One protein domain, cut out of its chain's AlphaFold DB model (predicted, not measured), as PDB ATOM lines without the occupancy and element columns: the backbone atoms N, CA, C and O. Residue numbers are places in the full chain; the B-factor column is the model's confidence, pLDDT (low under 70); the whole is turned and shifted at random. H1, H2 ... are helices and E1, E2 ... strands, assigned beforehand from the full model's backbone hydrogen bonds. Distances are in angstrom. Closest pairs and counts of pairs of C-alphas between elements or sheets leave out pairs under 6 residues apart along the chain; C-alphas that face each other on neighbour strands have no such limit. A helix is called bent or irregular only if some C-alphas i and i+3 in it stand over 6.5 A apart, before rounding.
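Overview. This is residues 4 to 91 and 151 to 199 of the 199 residues of an uncharacterized protein of Clostridium sp. AF50-3 (UniProt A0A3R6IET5). A twisted sheet of five strands forms the core, with the long helix H2 running across one face and the arm H3a and helix H4 side by side on the other. H3b, the second arm of the bent helix H3, runs on away from the sheet, and the short H1 makes a corner with H2 at its first residues. The 137 printed residues hold four named helices and five named strands, in the order E1 H1 H2 E2 H3 E3 E4 H4 E5; the class is mixed, helices and strands. The sheet is mixed, in the order E2, E5, E1, E3, E4. The whole is compact, with a radius of gyration of the C-alphas of 14.2 A and spans of 41 by 35 by 28 A.

Along the chain. In the sheet, E2 is residues 65 to 67, E5 residues 191 to 198 with 21.7 A, E1 residues 4 to 10 with 19.2 A, E3 residues 155 to 162 with 21.5 A, and E4 residues 168 to 173 with 15.4 A, each from first to last C-alpha. C-alpha 4 is at (83.341, -0.269, 46.902) and C-alpha 198 at (86.221, 0.664, 52.313). H2, residues 22 to 43, is 31.1 A long and begins at C-alpha 22, (64.254, -12.275, 56.677). H1 is residues 16 to 19 and H4 residues 178 to 186. H3, residues 72 to 91, was assigned as one helix by its hydrogen bonds but is bent, C-alphas 80 and 83 being 7.6 A apart; its arms are H3a, residues 72 to 80, and H3b, residues 83 to 91.

Arrangement. E5 and E1 are antiparallel, with N 7 and O 194 2.8 A apart. E1 and E3 are parallel, with N 8 and O 156 at 2.9 A. E2 and E5 are antiparallel, with N 66 and O 193 at 2.8 A, as is the hairpin E3 and E4, with N 159 and O 171 at 2.9 A. H2 is on the sheet at a height of 9.0 A, across the strands at 78 degrees to E1 on the local plane. H3a and H4 are on the opposite face and touch, the closest C-alphas being Arg 76 and Leu 185, 5.4 A, at a shallow tilt of 19 degrees, opposite ways. H1 and H2 touch only at the corner, Phe 19 to Arg 25 at 4.2 A between closest C-alphas. E1, H1, H2, E2 and E4, H4, E5 are split strand-helix-strand units, two strands running the same way with other strands between them, each with a right-handed crossover. Every O i to N i+4 pair is within hydrogen-bond range in H2, H3a, H3b and H4; H1 is too short for one.

Size, cuts and confidence. The C-alphas farthest apart, Asn 23 and Ala 91, are 43.3 A apart. Residues 92 to 150 are not printed, and C-alphas 91 and 151 are 17.7 A apart across this cut. The link from H2 to E2, residues 44 to 64, is long. Mean pLDDT of the printed part is 93.8; residue 153 is under 70.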
ATOM      1  N   SER A   4      84.104   0.959  46.702       91.88
ATOM      2  CA  SER A   4      83.341  -0.269  46.902       91.88
ATOM      3  C   SER A   4      83.966  -1.422  46.129       91.88
ATOM      4  O   SER A   4      84.590  -1.224  45.077       91.88
ATOM      5  N   MET A   5      83.837  -2.622  46.681       93.75
ATOM      6  CA  MET A   5      84.266  -3.868  46.057       93.75
ATOM      7  C   MET A   5      83.173  -4.917  46.195       93.75
ATOM      8  O   MET A   5      82.503  -4.975  47.218       93.75
ATOM      9  N   LYS A   6      83.015  -5.754  45.173       95.56
ATOM     10  CA  LYS A   6      82.208  -6.968  45.233       95.56
ATOM     11  C   LYS A   6      83.108  -8.153  45.524       95.56
ATOM     12  O   LYS A   6      84.082  -8.366  44.806       95.56
ATOM     13  N   ILE A   7      82.774  -8.925  46.541       96.94
ATOM     14  CA  ILE A   7      83.572 -10.063  46.975       96.94
ATOM     15  C   ILE A   7      82.781 -11.336  46.729       96.94
ATOM     16  O   ILE A   7      81.658 -11.469  47.211       96.94
ATOM     17  N   LEU A   8      83.359 -12.242  45.944       97.88
ATOM     18  CA  LEU A   8      82.877 -13.609  45.809       97.88
ATOM     19  C   LEU A   8      83.451 -14.424  46.966       97.88
ATOM     20  O   LEU A   8      84.672 -14.535  47.094       97.88
ATOM     21  N   THR A   9      82.573 -14.991  47.783       97.50
ATOM     22  CA  THR A   9      82.950 -15.826  48.925       97.50
ATOM     23  C   THR A   9      81.944 -16.961  49.125       97.50
ATOM     24  O   THR A   9      80.873 -16.973  48.509       97.50
ATOM     25  N   GLY A  10      82.304 -17.942  49.948       96.19
ATOM     26  CA  GLY A  10      81.399 -19.014  50.350       96.19
ATOM     27  C   GLY A  10      80.411 -18.544  51.418       96.19
ATOM     28  O   GLY A  10      80.668 -17.584  52.141       96.19
ATOM     29  N   ILE A  11      79.304 -19.264  51.582       95.25
ATOM     30  CA  ILE A  11      78.366 -19.041  52.699       95.25
ATOM     31  C   ILE A  11      78.882 -19.612  54.036       95.25
ATOM     32  O   ILE A  11      78.134 -19.705  55.000       95.25
ATOM     33  N   GLY A  12      80.157 -20.009  54.123       89.88
ATOM     34  CA  GLY A  12      80.791 -20.480  55.354       89.88
ATOM     35  C   GLY A  12      80.126 -21.731  55.935       89.88
ATOM     36  O   GLY A  12      80.028 -22.760  55.272       89.88
ATOM     37  N   THR A  13      79.707 -21.650  57.199       90.31
ATOM     38  CA  THR A  13      79.010 -22.738  57.906       90.31
ATOM     39  C   THR A  13      77.489 -22.687  57.762       90.31
ATOM     40  O   THR A  13      76.813 -23.510  58.376       90.31
ATOM     41  N   TYR A  14      76.958 -21.703  57.033       94.62
ATOM     42  CA  TYR A  14      75.523 -21.572  56.801       94.62
ATOM     43  C   TYR A  14      75.068 -22.521  55.698       94.62
ATOM     44  O   TYR A  14      75.828 -22.906  54.810       94.62
ATOM     45  N   GLU A  15      73.791 -22.862  55.744       93.75
ATOM     46  CA  GLU A  15      73.100 -23.633  54.727       93.75
ATOM     47  C   GLU A  15      72.172 -22.712  53.918       93.75
ATOM     48  O   GLU A  15      71.689 -21.699  54.429       93.75
ATOM     49  N   PRO A  16      71.822 -23.066  52.668       94.06
ATOM     50  CA  PRO A  16      70.882 -22.290  51.854       94.06
ATOM     51  C   PRO A  16      69.544 -21.958  52.541       94.06
ATOM     52  O   PRO A  16      68.897 -20.967  52.209       94.06
ATOM     53  N   GLU A  17      69.110 -22.796  53.485       92.88
ATOM     54  CA  GLU A  17      67.873 -22.612  54.251       92.88
ATOM     55  C   GLU A  17      67.944 -21.443  55.246       92.88
ATOM     56  O   GLU A  17      66.911 -20.818  55.498       92.88
ATOM     57  N   ASP A  18      69.136 -21.104  55.747       93.12
ATOM     58  CA  ASP A  18      69.340 -20.035  56.736       93.12
ATOM     59  C   ASP A  18      69.041 -18.643  56.154       93.12
ATOM     60  O   ASP A  18      68.757 -17.696  56.883       93.12
ATOM     61  N   PHE A  19      69.016 -18.522  54.824       93.50
ATOM     62  CA  PHE A  19      68.728 -17.272  54.119       93.50
ATOM     63  C   PHE A  19      67.244 -17.084  53.769       93.50
ATOM     64  O   PHE A  19      66.860 -16.033  53.261       93.50
ATOM     65  N   LYS A  20      66.375 -18.071  54.034       89.06
ATOM     66  CA  LYS A  20      64.956 -17.996  53.627       89.06
ATOM     67  C   LYS A  20      64.102 -17.094  54.511       89.06
ATOM     68  O   LYS A  20      63.077 -16.585  54.053       89.06
ATOM     69  N   ASN A  21      64.458 -16.962  55.785       90.88
ATOM     70  CA  ASN A  21      63.761 -16.091  56.725       90.88
ATOM     71  C   ASN A  21      64.454 -14.729  56.764       90.88
ATOM     72  O   ASN A  21      65.667 -14.674  56.883       90.88
ATOM     73  N   GLU A  22      63.698 -13.634  56.711       88.50
ATOM     74  CA  GLU A  22      64.254 -12.275  56.677       88.50
ATOM     75  C   GLU A  22      65.165 -11.947  57.874       88.50
ATOM     76  O   GLU A  22      66.220 -11.340  57.690       88.50
ATOM     77  N   ASN A  23      64.790 -12.362  59.089       90.00
ATOM     78  CA  ASN A  23      65.598 -12.098  60.281       90.00
ATOM     79  C   ASN A  23      66.868 -12.952  60.280       90.00
ATOM     80  O   ASN A  23      67.959 -12.406  60.419       90.00
ATOM     81  N   ASP A  24      66.725 -14.260  60.054       92.06
ATOM     82  CA  ASP A  24      67.862 -15.191  60.041       92.06
ATOM     83  C   ASP A  24      68.841 -14.830  58.911       92.06
ATOM     84  O   ASP A  24      70.053 -14.810  59.110       92.06
ATOM     85  N   ARG A  25      68.314 -14.414  57.751       93.50
ATOM     86  CA  ARG A  25      69.085 -13.903  56.615       93.50
ATOM     87  C   ARG A  25      69.907 -12.684  56.992       93.50
ATOM     88  O   ARG A  25      71.076 -12.597  56.625       93.50
ATOM     89  N   LYS A  26      69.293 -11.711  57.668       95.31
ATOM     90  CA  LYS A  26      69.985 -10.490  58.073       95.31
ATOM     91  C   LYS A  26      71.124 -10.800  59.038       95.31
ATOM     92  O   LYS A  26      72.209 -10.251  58.857       95.31
ATOM     93  N   ASP A  27      70.880 -11.672  60.010       95.25
ATOM     94  CA  ASP A  27      71.882 -12.077  60.992       95.25
ATOM     95  C   ASP A  27      73.023 -12.860  60.314       95.25
ATOM     96  O   ASP A  27      74.187 -12.502  60.472       95.25
ATOM     97  N   ALA A  28      72.710 -13.822  59.438       95.75
ATOM     98  CA  ALA A  28      73.710 -14.585  58.684       95.75
ATOM     99  C   ALA A  28      74.586 -13.698  57.781       95.75
ATOM    100  O   ALA A  28      75.806 -13.848  57.741       95.75
ATOM    101  N   VAL A  29      73.984 -12.743  57.062       96.38
ATOM    102  CA  VAL A  29      74.738 -11.795  56.223       96.38
ATOM    103  C   VAL A  29      75.598 -10.864  57.078       96.38
ATOM    104  O   VAL A  29      76.708 -10.532  56.666       96.38
ATOM    105  N   ALA A  30      75.121 -10.447  58.256       96.44
ATOM    106  CA  ALA A  30      75.897  -9.622  59.176       96.44
ATOM    107  C   ALA A  30      77.133 -10.363  59.704       96.44
ATOM    108  O   ALA A  30      78.231  -9.812  59.640       96.44
ATOM    109  N   ASP A  31      76.964 -11.612  60.138       96.31
ATOM    110  CA  ASP A  31      78.051 -12.453  60.642       96.31
ATOM    111  C   ASP A  31      79.096 -12.739  59.548       96.31
ATOM    112  O   ASP A  31      80.298 -12.559  59.765       96.31
ATOM    113  N   LEU A  32      78.649 -13.120  58.341       96.00
ATOM    114  CA  LEU A  32      79.533 -13.345  57.189       96.00
ATOM    115  C   LEU A  32      80.297 -12.078  56.811       96.00
ATOM    116  O   LEU A  32      81.495 -12.131  56.533       96.00
ATOM    117  N   LYS A  33      79.616 -10.930  56.821       96.19
ATOM    118  CA  LYS A  33      80.234  -9.634  56.558       96.19
ATOM    119  C   LYS A  33      81.293  -9.295  57.605       96.19
ATOM    120  O   LYS A  33      82.381  -8.888  57.221       96.19
ATOM    121  N   GLU A  34      80.995  -9.430  58.895       95.81
ATOM    122  CA  GLU A  34      81.937  -9.092  59.970       95.81
ATOM    123  C   GLU A  34      83.196  -9.967  59.906       95.81
ATOM    124  O   GLU A  34      84.315  -9.451  59.990       95.81
ATOM    125  N   ALA A  35      83.022 -11.273  59.684       95.12
ATOM    126  CA  ALA A  35      84.135 -12.197  59.489       95.12
ATOM    127  C   ALA A  35      84.992 -11.787  58.281       95.12
ATOM    128  O   ALA A  35      86.206 -11.614  58.409       95.12
ATOM    129  N   LEU A  36      84.347 -11.537  57.139       95.62
ATOM    130  CA  LEU A  36      85.018 -11.139  55.906       95.62
ATOM    131  C   LEU A  36      85.764  -9.804  56.057       95.62
ATOM    132  O   LEU A  36      86.907  -9.684  55.627       95.62
ATOM    133  N   GLU A  37      85.167  -8.806  56.708       96.00
ATOM    134  CA  GLU A  37      85.824  -7.523  56.980       96.00
ATOM    135  C   GLU A  37      87.069  -7.695  57.857       96.00
ATOM    136  O   GLU A  37      88.112  -7.096  57.581       96.00
ATOM    137  N   SER A  38      86.993  -8.538  58.889       94.94
ATOM    138  CA  SER A  38      88.144  -8.819  59.748       94.94
ATOM    139  C   SER A  38      89.279  -9.512  58.991       94.94
ATOM    140  O   SER A  38      90.447  -9.176  59.198       94.94
ATOM    141  N   GLU A  39      88.960 -10.483  58.137       94.44
ATOM    142  CA  GLU A  39      89.947 -11.219  57.340       94.44
ATOM    143  C   GLU A  39      90.605 -10.316  56.294       94.44
ATOM    144  O   GLU A  39      91.833 -10.257  56.208       94.44
ATOM    145  N   LEU A  40      89.808  -9.533  55.563       94.56
ATOM    146  CA  LEU A  40      90.302  -8.632  54.523       94.56
ATOM    147  C   LEU A  40      91.183  -7.506  55.078       94.56
ATOM    148  O   LEU A  40      92.183  -7.165  54.447       94.56
ATOM    149  N   LEU A  41      90.869  -6.958  56.259       94.12
ATOM    150  CA  LEU A  41      91.734  -5.967  56.921       94.12
ATOM    151  C   LEU A  41      93.114  -6.533  57.271       94.12
ATOM    152  O   LEU A  41      94.104  -5.802  57.261       94.12
ATOM    153  N   SER A  42      93.175  -7.819  57.615       92.50
ATOM    154  CA  SER A  42      94.434  -8.491  57.928       92.50
ATOM    155  C   SER A  42      95.219  -8.825  56.661       92.50
ATOM    156  O   SER A  42      96.428  -8.608  56.623       92.50
ATOM    157  N   GLU A  43      94.547  -9.363  55.642       91.44
ATOM    158  CA  GLU A  43      95.183  -9.870  54.422       91.44
ATOM    159  C   GLU A  43      95.695  -8.736  53.517       91.44
ATOM    160  O   GLU A  43      96.794  -8.817  52.975       91.44
ATOM    161  N   TYR A  44      94.928  -7.647  53.400       91.25
ATOM    162  CA  TYR A  44      95.212  -6.521  52.501       91.25
ATOM    163  C   TYR A  44      95.610  -5.262  53.277       91.25
ATOM    164  O   TYR A  44      95.135  -4.149  53.016       91.25
ATOM    165  N   SER A  45      96.458  -5.447  54.293       87.88
ATOM    166  CA  SER A  45      96.912  -4.360  55.153       87.88
ATOM    167  C   SER A  45      97.731  -3.338  54.354       87.88
ATOM    168  O   SER A  45      98.847  -3.627  53.918       87.88
ATOM    169  N   GLY A  46      97.213  -2.116  54.234       86.94
ATOM    170  CA  GLY A  46      97.828  -1.036  53.452       86.94
ATOM    171  C   GLY A  46      97.080  -0.716  52.157       86.94
ATOM    172  O   GLY A  46      97.139   0.424  51.696       86.94
ATOM    173  N   GLU A  47      96.332  -1.674  51.611       89.81
ATOM    174  CA  GLU A  47      95.370  -1.466  50.525       89.81
ATOM    175  C   GLU A  47      93.952  -1.218  51.054       89.81
ATOM    176  O   GLU A  47      93.173  -0.541  50.383       89.81
ATOM    177  N   ILE A  48      93.630  -1.753  52.235       92.56
ATOM    178  CA  ILE A  48      92.401  -1.492  52.990       92.56
ATOM    179  C   ILE A  48      92.804  -0.883  54.337       92.56
ATOM    180  O   ILE A  48      93.445  -1.541  55.158       92.56
ATOM    181  N   GLU A  49      92.452   0.381  54.574       91.31
ATOM    182  CA  GLU A  49      92.676   1.056  55.856       91.31
ATOM    183  C   GLU A  49      91.533   0.764  56.832       91.31
ATOM    184  O   GLU A  49      91.771   0.472  58.008       91.31
ATOM    185  N   CYS A  50      90.286   0.856  56.360       92.00
ATOM    186  CA  CYS A  50      89.104   0.529  57.153       92.00
ATOM    187  C   CYS A  50      87.871   0.226  56.294       92.00
ATOM    188  O   CYS A  50      87.711   0.732  55.183       92.00
ATOM    189  N   PHE A  51      86.941  -0.547  56.855       94.44
ATOM    190  CA  PHE A  51      85.594  -0.680  56.306       94.44
ATOM    191  C   PHE A  51      84.670   0.411  56.849       94.44
ATOM    192  O   PHE A  51      84.777   0.839  58.002       94.44
ATOM    193  N   LYS A  52      83.757   0.884  56.003       92.44
ATOM    194  CA  LYS A  52      82.741   1.866  56.386       92.44
ATOM    195  C   LYS A  52      81.541   1.170  56.988       92.44
ATOM    196  O   LYS A  52      81.206   0.053  56.609       92.44
ATOM    197  N   GLU A  53      80.839   1.891  57.856       90.94
ATOM    198  CA  GLU A  53      79.512   1.484  58.305       90.94
ATOM    199  C   GLU A  53      78.560   1.492  57.101       90.94
ATOM    200  O   GLU A  53      78.067   2.529  56.651       90.94
ATOM    201  N   TYR A  54      78.395   0.311  56.526       89.50
ATOM    202  CA  TYR A  54      77.605   0.022  55.348       89.50
ATOM    203  C   TYR A  54      77.027  -1.377  55.531       89.50
ATOM    204  O   TYR A  54      77.684  -2.254  56.089       89.50
ATOM    205  N   PHE A  55      75.795  -1.577  55.090       92.75
ATOM    206  CA  PHE A  55      75.154  -2.881  55.085       92.75
ATOM    207  C   PHE A  55      74.488  -3.049  53.724       92.75
ATOM    208  O   PHE A  55      73.786  -2.120  53.315       92.75
ATOM    209  N   PRO A  56      74.735  -4.163  53.014       93.00
ATOM    210  CA  PRO A  56      74.198  -4.344  51.678       93.00
ATOM    211  C   PRO A  56      72.674  -4.427  51.726       93.00
ATOM    212  O   PRO A  56      72.094  -4.998  52.655       93.00
ATOM    213  N   ASP A  57      72.027  -3.882  50.704       93.88
ATOM    214  CA  ASP A  57      70.600  -4.066  50.492       93.88
ATOM    215  C   ASP A  57      70.280  -5.562  50.298       93.88
ATOM    216  O   ASP A  57      70.858  -6.229  49.432       93.88
ATOM    217  N   LEU A  58      69.369  -6.072  51.135       92.94
ATOM    218  CA  LEU A  58      68.925  -7.464  51.164       92.94
ATOM    219  C   LEU A  58      67.712  -7.715  50.258       92.94
ATOM    220  O   LEU A  58      67.237  -8.848  50.178       92.94
ATOM    221  N   GLU A  59      67.175  -6.713  49.569       90.88
ATOM    222  CA  GLU A  59      66.113  -6.962  48.596       90.88
ATOM    223  C   GLU A  59      66.577  -7.961  47.524       90.88
ATOM    224  O   GLU A  59      67.746  -8.003  47.131       90.88
ATOM    225  N   MET A  60      65.669  -8.823  47.057       86.12
ATOM    226  CA  MET A  60      66.040  -9.915  46.147       86.12
ATOM    227  C   MET A  60      66.659  -9.420  44.832       86.12
ATOM    228  O   MET A  60      67.472 -10.125  44.247       86.12
ATOM    229  N   ASP A  61      66.296  -8.234  44.349       89.50
ATOM    230  CA  ASP A  61      66.805  -7.645  43.105       89.50
ATOM    231  C   ASP A  61      68.055  -6.764  43.296       89.50
ATOM    232  O   ASP A  61      68.638  -6.293  42.310       89.50
ATOM    233  N   SER A  62      68.515  -6.602  44.542       92.81
ATOM    234  CA  SER A  62      69.721  -5.856  44.893       92.81
ATOM    235  C   SER A  62      70.954  -6.400  44.171       92.81
ATOM    236  O   SER A  62      71.131  -7.599  43.963       92.81
ATOM    237  N   GLN A  63      71.853  -5.507  43.769       93.88
ATOM    238  CA  GLN A  63      73.161  -5.892  43.233       93.88
ATOM    239  C   GLN A  63      74.256  -5.852  44.305       93.88
ATOM    240  O   GLN A  63      75.383  -6.258  44.016       93.88
ATOM    241  N   GLU A  64      73.930  -5.366  45.501       95.25
ATOM    242  CA  GLU A  64      74.831  -5.254  46.651       95.25
ATOM    243  C   GLU A  64      75.006  -6.612  47.345       95.25
ATOM    244  O   GLU A  64      76.052  -6.882  47.928       95.25
ATOM    245  N   LEU A  65      74.015  -7.500  47.222       96.75
ATOM    246  CA  LEU A  65      74.086  -8.890  47.657       96.75
ATOM    247  C   LEU A  65      73.445  -9.802  46.605       96.75
ATOM    248  O   LEU A  65      72.291  -9.619  46.223       96.75
ATOM    249  N   ILE A  66      74.179 -10.818  46.158       97.44
ATOM    250  CA  ILE A  66      73.651 -11.908  45.331       97.44
ATOM    251  C   ILE A  66      73.940 -13.213  46.060       97.44
ATOM    252  O   ILE A  66      75.083 -13.660  46.105       97.44
ATOM    253  N   LEU A  67      72.904 -13.833  46.612       97.31
ATOM    254  CA  LEU A  67      72.983 -15.176  47.179       97.31
ATOM    255  C   LEU A  67      72.769 -16.191  46.059       97.31
ATOM    256  O   LEU A  67      71.738 -16.165  45.381       97.31
ATOM    257  N   GLY A  68      73.719 -17.098  45.840       97.44
ATOM    258  CA  GLY A  68      73.602 -18.067  44.756       97.44
ATOM    259  C   GLY A  68      72.491 -19.097  44.974       97.44
ATOM    260  O   GLY A  68      71.969 -19.633  44.000       97.44
ATOM    261  N   CYS A  69      72.046 -19.315  46.216       95.94
ATOM    262  CA  CYS A  69      70.884 -20.156  46.514       95.94
ATOM    263  C   CYS A  69      69.553 -19.528  46.063       95.94
ATOM    264  O   CYS A  69      68.611 -20.251  45.738       95.94
ATOM    265  N   GLU A  70      69.478 -18.197  45.991       95.50
ATOM    266  CA  GLU A  70      68.294 -17.454  45.543       95.50
ATOM    267  C   GLU A  70      68.380 -17.100  44.054       95.50
ATOM    268  O   GLU A  70      67.389 -17.170  43.324       95.50
ATOM    269  N   ARG A  71      69.578 -16.713  43.594       97.25
ATOM    270  CA  ARG A  71      69.845 -16.172  42.250       97.25
ATOM    271  C   ARG A  71      71.014 -16.892  41.567       97.25
ATOM    272  O   ARG A  71      71.999 -16.257  41.173       97.25
ATOM    273  N   PRO A  72      70.909 -18.219  41.361       97.94
ATOM    274  CA  PRO A  72      72.014 -19.033  40.859       97.94
ATOM    275  C   PRO A  72      72.453 -18.628  39.451       97.94
ATOM    276  O   PRO A  72      73.643 -18.592  39.152       97.94
ATOM    277  N   ASP A  73      71.507 -18.297  38.572       98.31
ATOM    278  CA  ASP A  73      71.820 -17.954  37.182       98.31
ATOM    279  C   ASP A  73      72.538 -16.608  37.057       98.31
ATOM    280  O   ASP A  73      73.409 -16.452  36.198       98.31
ATOM    281  N   GLU A  74      72.231 -15.659  37.940       98.00
ATOM    282  CA  GLU A  74      72.919 -14.369  37.984       98.00
ATOM    283  C   GLU A  74      74.335 -14.512  38.529       98.00
ATOM    284  O   GLU A  74      75.273 -14.001  37.914       98.00
ATOM    285  N   LEU A  75      74.523 -15.273  39.614       98.12
ATOM    286  CA  LEU A  75      75.858 -15.552  40.142       98.12
ATOM    287  C   LEU A  75      76.725 -16.272  39.097       98.12
ATOM    288  O   LEU A  75      77.854 -15.854  38.830       98.12
ATOM    289  N   ARG A  76      76.170 -17.282  38.411       98.62
ATOM    290  CA  ARG A  76      76.842 -17.969  37.295       98.62
ATOM    291  C   ARG A  76      77.226 -17.009  36.172       98.62
ATOM    292  O   ARG A  76      78.300 -17.153  35.591       98.62
ATOM    293  N   ALA A  77      76.355 -16.064  35.821       98.12
ATOM    294  CA  ALA A  77      76.643 -15.084  34.778       98.12
ATOM    295  C   ALA A  77      77.797 -14.155  35.180       98.12
ATOM    296  O   ALA A  77      78.704 -13.934  34.376       98.12
ATOM    297  N   VAL A  78      77.798 -13.671  36.428       97.19
ATOM    298  CA  VAL A  78      78.882 -12.846  36.981       97.19
ATOM    299  C   VAL A  78      80.208 -13.604  36.954       97.19
ATOM    300  O   VAL A  78      81.201 -13.072  36.463       97.19
ATOM    301  N   VAL A  79      80.219 -14.856  37.413       97.50
ATOM    302  CA  VAL A  79      81.429 -15.684  37.465       97.50
ATOM    303  C   VAL A  79      81.986 -15.984  36.069       97.50
ATOM    304  O   VAL A  79      83.170 -15.750  35.836       97.50
ATOM    305  N   LYS A  80      81.144 -16.367  35.097       98.00
ATOM    306  CA  LYS A  80      81.585 -16.596  33.701       98.00
ATOM    307  C   LYS A  80      82.211 -15.358  33.057       98.00
ATOM    308  O   LYS A  80      83.075 -15.474  32.189       98.00
ATOM    309  N   ALA A  81      81.735 -14.170  33.426       97.06
ATOM    310  CA  ALA A  81      82.247 -12.910  32.902       97.06
ATOM    311  C   ALA A  81      83.459 -12.384  33.690       97.06
ATOM    312  O   ALA A  81      84.176 -11.522  33.188       97.06
ATOM    313  N   TRP A  82      83.728 -12.907  34.891       97.19
ATOM    314  CA  TRP A  82      84.621 -12.303  35.881       97.19
ATOM    315  C   TRP A  82      86.003 -11.949  35.330       97.19
ATOM    316  O   TRP A  82      86.376 -10.775  35.258       97.19
ATOM    317  N   ASN A  83      86.740 -12.968  34.882       97.12
ATOM    318  CA  ASN A  83      88.093 -12.812  34.355       97.12
ATOM    319  C   ASN A  83      88.099 -12.086  32.999       97.12
ATOM    320  O   ASN A  83      89.061 -11.392  32.670       97.12
ATOM    321  N   ALA A  84      87.046 -12.245  32.191       96.62
ATOM    322  CA  ALA A  84      86.928 -11.575  30.896       96.62
ATOM    323  C   ALA A  84      86.756 -10.061  31.053       96.62
ATOM    324  O   ALA A  84      87.446  -9.300  30.380       96.62
ATOM    325  N   ASP A  85      85.921  -9.631  31.990       95.69
ATOM    326  CA  ASP A  85      85.704  -8.223  32.301       95.69
ATOM    327  C   ASP A  85      86.966  -7.547  32.850       95.69
ATOM    328  O   ASP A  85      87.225  -6.389  32.532       95.69
ATOM    329  N   ILE A  86      87.774  -8.249  33.656       94.94
ATOM    330  CA  ILE A  86      89.058  -7.718  34.150       94.94
ATOM    331  C   ILE A  86      90.008  -7.458  32.976       94.94
ATOM    332  O   ILE A  86      90.568  -6.365  32.859       94.94
ATOM    333  N   ARG A  87      90.132  -8.420  32.051       95.56
ATOM    334  CA  ARG A  87      90.931  -8.251  30.825       95.56
ATOM    335  C   ARG A  87      90.429  -7.096  29.968       95.56
ATOM    336  O   ARG A  87      91.227  -6.288  29.502       95.56
ATOM    337  N   GLU A  88      89.118  -7.005  29.788       95.94
ATOM    338  CA  GLU A  88      88.472  -5.945  29.016       95.94
ATOM    339  C   GLU A  88      88.684  -4.562  29.657       95.94
ATOM    340  O   GLU A  88      88.961  -3.582  28.967       95.94
ATOM    341  N   ASN A  89      88.638  -4.469  30.987       92.69
ATOM    342  CA  ASN A  89      88.946  -3.232  31.704       92.69
ATOM    343  C   ASN A  89      90.413  -2.813  31.520       92.69
ATOM    344  O   ASN A  89      90.682  -1.627  31.308       92.69
ATOM    345  N   CYS A  90      91.353  -3.764  31.549       94.44
ATOM    346  CA  CYS A  90      92.763  -3.500  31.252       94.44
ATOM    347  C   CYS A  90      92.964  -3.032  29.804       94.44
ATOM    348  O   CYS A  90      93.653  -2.034  29.574       94.44
ATOM    349  N   ALA A  91      92.328  -3.696  28.834       95.94
ATOM    350  CA  ALA A  91      92.376  -3.298  27.428       95.94
ATOM    351  C   ALA A  91      91.857  -1.864  27.238       95.94
ATOM    352  O   ALA A  91      92.560  -1.015  26.695       95.94
ATOM    353  N   GLY A 151      91.128   0.795  45.372       79.25
ATOM    354  CA  GLY A 151      90.221   1.286  44.338       79.25
ATOM    355  C   GLY A 151      90.390   0.602  42.979       79.25
ATOM    356  O   GLY A 151      89.894   1.137  41.975       79.25
ATOM    357  N   ASP A 152      91.129  -0.505  42.922       71.56
ATOM    358  CA  ASP A 152      91.222  -1.401  41.778       71.56
ATOM    359  C   ASP A 152      90.109  -2.455  41.812       71.56
ATOM    360  O   ASP A 152      89.507  -2.718  42.853       71.56
ATOM    361  N   GLY A 153      89.811  -3.021  40.644       62.25
ATOM    362  CA  GLY A 153      89.155  -4.308  40.483       62.25
ATOM    363  C   GLY A 153      87.666  -4.319  40.772       62.25
ATOM    364  O   GLY A 153      86.953  -5.029  40.080       62.25
ATOM    365  N   ARG A 154      87.163  -3.554  41.755       80.38
ATOM    366  CA  ARG A 154      85.802  -3.650  42.333       80.38
ATOM    367  C   ARG A 154      85.334  -5.097  42.555       80.38
ATOM    368  O   ARG A 154      84.133  -5.341  42.634       80.38
ATOM    369  N   ARG A 155      86.262  -6.048  42.579       91.56
ATOM    370  CA  ARG A 155      86.055  -7.482  42.448       91.56
ATOM    371  C   ARG A 155      87.197  -8.164  43.160       91.56
ATOM    372  O   ARG A 155      88.355  -7.887  42.857       91.56
ATOM    373  N   LEU A 156      86.844  -9.025  44.092       95.50
ATOM    374  CA  LEU A 156      87.778  -9.820  44.857       95.50
ATOM    375  C   LEU A 156      87.187 -11.214  45.034       95.50
ATOM    376  O   LEU A 156      85.977 -11.369  45.184       95.50
ATOM    377  N   VAL A 157      88.036 -12.223  44.981       96.75
ATOM    378  CA  VAL A 157      87.717 -13.579  45.401       96.75
ATOM    379  C   VAL A 157      88.358 -13.767  46.765       96.75
ATOM    380  O   VAL A 157      89.553 -13.515  46.923       96.75
ATOM    381  N   HIS A 158      87.550 -14.173  47.738       95.94
ATOM    382  CA  HIS A 158      88.009 -14.485  49.085       95.94
ATOM    383  C   HIS A 158      87.311 -15.756  49.551       95.94
ATOM    384  O   HIS A 158      86.200 -15.724  50.079       95.94
ATOM    385  N   VAL A 159      87.928 -16.891  49.247       94.44
ATOM    386  CA  VAL A 159      87.389 -18.224  49.516       94.44
ATOM    387  C   VAL A 159      88.413 -19.031  50.297       94.44
ATOM    388  O   VAL A 159      89.532 -19.232  49.831       94.44
ATOM    389  N   ASP A 160      87.988 -19.531  51.454       91.38
ATOM    390  CA  ASP A 160      88.757 -20.426  52.312       91.38
ATOM    391  C   ASP A 160      87.849 -21.581  52.775       91.38
ATOM    392  O   ASP A 160      87.259 -21.556  53.855       91.38
ATOM    393  N   HIS A 161      87.645 -22.574  51.903       87.44
ATOM    394  CA  HIS A 161      86.897 -23.786  52.251       87.44
ATOM    395  C   HIS A 161      87.167 -24.953  51.296       87.44
ATOM    396  O   HIS A 161      87.880 -24.861  50.299       87.44
ATOM    397  N   THR A 162      86.593 -26.110  51.627       90.94
ATOM    398  CA  THR A 162      86.633 -27.290  50.758       90.94
ATOM    399  C   THR A 162      85.576 -27.159  49.662       90.94
ATOM    400  O   THR A 162      84.420 -26.870  49.963       90.94
ATOM    401  N   LEU A 163      85.984 -27.357  48.410       92.75
ATOM    402  CA  LEU A 163      85.120 -27.432  47.230       92.75
ATOM    403  C   LEU A 163      84.291 -28.723  47.240       92.75
ATOM    404  O   LEU A 163      84.585 -29.664  47.985       92.75
ATOM    405  N   TYR A 164      83.299 -28.822  46.357       89.75
ATOM    406  CA  TYR A 164      82.409 -29.983  46.315       89.75
ATOM    407  C   TYR A 164      83.133 -31.290  45.959       89.75
ATOM    408  O   TYR A 164      82.763 -32.375  46.410       89.75
ATOM    409  N   ASP A 165      84.221 -31.202  45.191       90.00
ATOM    410  CA  ASP A 165      85.062 -32.353  44.848       90.00
ATOM    411  C   ASP A 165      86.009 -32.811  45.979       90.00
ATOM    412  O   ASP A 165      86.767 -33.771  45.807       90.00
ATOM    413  N   GLY A 166      85.953 -32.154  47.142       90.12
ATOM    414  CA  GLY A 166      86.737 -32.479  48.330       90.12
ATOM    415  C   GLY A 166      88.126 -31.837  48.375       90.12
ATOM    416  O   GLY A 166      88.865 -32.077  49.334       90.12
ATOM    417  N   ARG A 167      88.516 -31.035  47.376       91.75
ATOM    418  CA  ARG A 167      89.764 -30.260  47.428       91.75
ATOM    419  C   ARG A 167      89.576 -29.004  48.267       91.75
ATOM    420  O   ARG A 167      88.604 -28.280  48.107       91.75
ATOM    421  N   TYR A 168      90.542 -28.716  49.128       91.50
ATOM    422  CA  TYR A 168      90.598 -27.437  49.824       91.50
ATOM    423  C   TYR A 168      91.033 -26.328  48.858       91.50
ATOM    424  O   TYR A 168      92.050 -26.473  48.174       91.50
ATOM    425  N   CYS A 169      90.255 -25.252  48.799       91.50
ATOM    426  CA  CYS A 169      90.534 -24.056  48.024       91.50
ATOM    427  C   CYS A 169      90.812 -22.898  48.980       91.50
ATOM    428  O   CYS A 169      89.987 -22.573  49.831       91.50
ATOM    429  N   ASN A 170      91.986 -22.296  48.814       92.00
ATOM    430  CA  ASN A 170      92.349 -21.028  49.420       92.00
ATOM    431  C   ASN A 170      92.636 -20.065  48.262       92.00
ATOM    432  O   ASN A 170      93.640 -20.212  47.558       92.00
ATOM    433  N   ALA A 171      91.691 -19.170  48.001       93.50
ATOM    434  CA  ALA A 171      91.725 -18.225  46.897       93.50
ATOM    435  C   ALA A 171      91.467 -16.818  47.435       93.50
ATOM    436  O   ALA A 171      90.320 -16.413  47.614       93.50
ATOM    437  N   HIS A 172      92.556 -16.092  47.688       94.25
ATOM    438  CA  HIS A 172      92.570 -14.668  48.027       94.25
ATOM    439  C   HIS A 172      93.196 -13.921  46.847       94.25
ATOM    440  O   HIS A 172      94.417 -13.787  46.746       94.25
ATOM    441  N   CYS A 173      92.377 -13.564  45.860       94.31
ATOM    442  CA  CYS A 173      92.880 -13.117  44.564       94.31
ATOM    443  C   CYS A 173      91.859 -12.289  43.779       94.31
ATOM    444  O   CYS A 173      90.679 -12.238  44.111       94.31
ATOM    445  N   VAL A 174      92.304 -11.624  42.712       95.56
ATOM    446  CA  VAL A 174      91.427 -10.797  41.865       95.56
ATOM    447  C   VAL A 174      90.829 -11.611  40.714       95.56
ATOM    448  O   VAL A 174      89.651 -11.459  40.390       95.56
ATOM    449  N   LEU A 175      91.614 -12.499  40.105       96.12
ATOM    450  CA  LEU A 175      91.175 -13.442  39.081       96.12
ATOM    451  C   LEU A 175      90.641 -14.713  39.740       96.12
ATOM    452  O   LEU A 175      91.279 -15.257  40.638       96.12
ATOM    453  N   ILE A 176      89.505 -15.221  39.264       96.38
ATOM    454  CA  ILE A 176      88.954 -16.484  39.758       96.38
ATOM    455  C   ILE A 176      89.763 -17.673  39.198       96.38
ATOM    456  O   ILE A 176      89.941 -17.745  37.974       96.38
ATOM    457  N   PRO A 177      90.278 -18.588  40.046       96.12
ATOM    458  CA  PRO A 177      90.916 -19.828  39.599       96.12
ATOM    459  C   PRO A 177      89.928 -20.752  38.877       96.12
ATOM    460  O   PRO A 177      88.744 -20.768  39.208       96.12
ATOM    461  N   GLU A 178      90.406 -21.557  37.923       95.56
ATOM    462  CA  GLU A 178      89.553 -22.427  37.089       95.56
ATOM    463  C   GLU A 178      88.750 -23.433  37.928       95.56
ATOM    464  O   GLU A 178      87.570 -23.668  37.670       95.56
ATOM    465  N   GLU A 179      89.367 -24.018  38.955       95.12
ATOM    466  CA  GLU A 179      88.700 -24.959  39.852       95.12
ATOM    467  C   GLU A 179      87.572 -24.317  40.658       95.12
ATOM    468  O   GLU A 179      86.518 -24.933  40.800       95.12
ATOM    469  N   LEU A 180      87.770 -23.086  41.135       97.00
ATOM    470  CA  LEU A 180      86.752 -22.353  41.875       97.00
ATOM    471  C   LEU A 180      85.652 -21.864  40.933       97.00
ATOM    472  O   LEU A 180      84.477 -21.977  41.261       97.00
ATOM    473  N   GLU A 181      86.011 -21.380  39.741       97.69
ATOM    474  CA  GLU A 181      85.038 -21.028  38.705       97.69
ATOM    475  C   GLU A 181      84.123 -22.218  38.419       97.69
ATOM    476  O   GLU A 181      82.903 -22.086  38.475       97.69
ATOM    477  N   LYS A 182      84.697 -23.398  38.177       97.50
ATOM    478  CA  LYS A 182      83.920 -24.611  37.938       97.50
ATOM    479  C   LYS A 182      82.996 -24.941  39.113       97.50
ATOM    480  O   LYS A 182      81.822 -25.221  38.880       97.50
ATOM    481  N   ASP A 183      83.510 -24.892  40.339       97.94
ATOM    482  CA  ASP A 183      82.735 -25.234  41.531       97.94
ATOM    483  C   ASP A 183      81.558 -24.271  41.738       97.94
ATOM    484  O   ASP A 183      80.426 -24.722  41.874       97.94
ATOM    485  N   VAL A 184      81.767 -22.957  41.609       97.75
ATOM    486  CA  VAL A 184      80.685 -21.958  41.718       97.75
ATOM    487  C   VAL A 184      79.646 -22.123  40.604       97.75
ATOM    488  O   VAL A 184      78.459 -21.857  40.798       97.75
ATOM    489  N   LEU A 185      80.057 -22.562  39.411       98.19
ATOM    490  CA  LEU A 185      79.120 -22.812  38.317       98.19
ATOM    491  C   LEU A 185      78.240 -24.045  38.555       98.19
ATOM    492  O   LEU A 185      77.056 -24.021  38.186       98.19
ATOM    493  N   GLU A 186      78.809 -25.094  39.147       97.94
ATOM    494  CA  GLU A 186      78.129 -26.351  39.474       97.94
ATOM    495  C   GLU A 186      77.274 -26.224  40.747       97.94
ATOM    496  O   GLU A 186      76.131 -26.686  40.741       97.94
ATOM    497  N   HIS A 187      77.773 -25.508  41.759       97.31
ATOM    498  CA  HIS A 187      77.208 -25.372  43.108       97.31
ATOM    499  C   HIS A 187      77.045 -23.908  43.553       97.31
ATOM    500  O   HIS A 187      77.551 -23.522  44.609       97.31
ATOM    501  N   PRO A 188      76.351 -23.044  42.786       97.81
ATOM    502  CA  PRO A 188      76.214 -21.633  43.145       97.81
ATOM    503  C   PRO A 188      75.534 -21.426  44.503       97.81
ATOM    504  O   PRO A 188      75.780 -20.417  45.148       97.81
ATOM    505  N   GLU A 189      74.702 -22.366  44.959       97.38
ATOM    506  CA  GLU A 189      74.008 -22.312  46.246       97.38
ATOM    507  C   GLU A 189      74.929 -22.180  47.464       97.38
ATOM    508  O   GLU A 189      74.477 -21.693  48.497       97.38
ATOM    509  N   SER A 190      76.198 -22.571  47.337       96.50
ATOM    510  CA  SER A 190      77.208 -22.487  48.396       96.50
ATOM    511  C   SER A 190      77.979 -21.165  48.408       96.50
ATOM    512  O   SER A 190      78.879 -20.985  49.228       96.50
ATOM    513  N   TYR A 191      77.644 -20.234  47.513       97.81
ATOM    514  CA  TYR A 191      78.394 -19.001  47.308       97.81
ATOM    515  C   TYR A 191      77.501 -17.767  47.326       97.81
ATOM    516  O   TYR A 191      76.301 -17.805  47.033       97.81
ATOM    517  N   LEU A 192      78.129 -16.636  47.623       97.50
ATOM    518  CA  LEU A 192      77.511 -15.327  47.545       97.50
ATOM    519  C   LEU A 192      78.461 -14.303  46.927       97.50
ATOM    520  O   LEU A 192      79.683 -14.455  46.939       97.50
ATOM    521  N   LEU A 193      77.871 -13.229  46.416       97.88
ATOM    522  CA  LEU A 193      78.565 -12.004  46.052       97.88
ATOM    523  C   LEU A 193      78.075 -10.886  46.971       97.88
ATOM    524  O   LEU A 193      76.886 -10.576  46.943       97.88
ATOM    525  N   ILE A 194      78.966 -10.272  47.744       97.25
ATOM    526  CA  ILE A 194      78.630  -9.177  48.668       97.25
ATOM    527  C   ILE A 194      79.428  -7.922  48.336       97.25
ATOM    528  O   ILE A 194      80.625  -7.985  48.058       97.25
ATOM    529  N   GLU A 195      78.769  -6.769  48.338       96.06
ATOM    530  CA  GLU A 195      79.412  -5.469  48.237       96.06
ATOM    531  C   GLU A 195      79.863  -5.001  49.620       96.06
ATOM    532  O   GLU A 195      79.095  -5.031  50.577       96.06
ATOM    533  N   LEU A 196      81.112  -4.548  49.716       95.00
ATOM    534  CA  LEU A 196      81.654  -3.871  50.889       95.00
ATOM    535  C   LEU A 196      82.207  -2.506  50.487       95.00
ATOM    536  O   LEU A 196      82.696  -2.314  49.368       95.00
ATOM    537  N   VAL A 197      82.157  -1.556  51.421       94.00
ATOM    538  CA  VAL A 197      82.662  -0.193  51.231       94.00
ATOM    539  C   VAL A 197      83.842   0.039  52.162       94.00
ATOM    540  O   VAL A 197      83.728  -0.152  53.369       94.00
ATOM    541  N   TYR A 198      84.957   0.501  51.605       92.62
ATOM    542  CA  TYR A 198      86.221   0.664  52.313       92.62
ATOM    543  C   TYR A 198      86.913   1.989  51.966       92.62
ATOM    544  O   TYR A 198      86.611   2.626  50.948       92.62
ATOM    545  N   ASP A 199      87.796   2.433  52.853       89.25
ATOM    546  CA  ASP A 199      88.843   3.427  52.590       89.25
ATOM    547  C   ASP A 199      90.223   2.762  52.708       89.25
ATOM    548  O   ASP A 199      90.340   1.731  53.411       89.25
TER     549      ASP A 199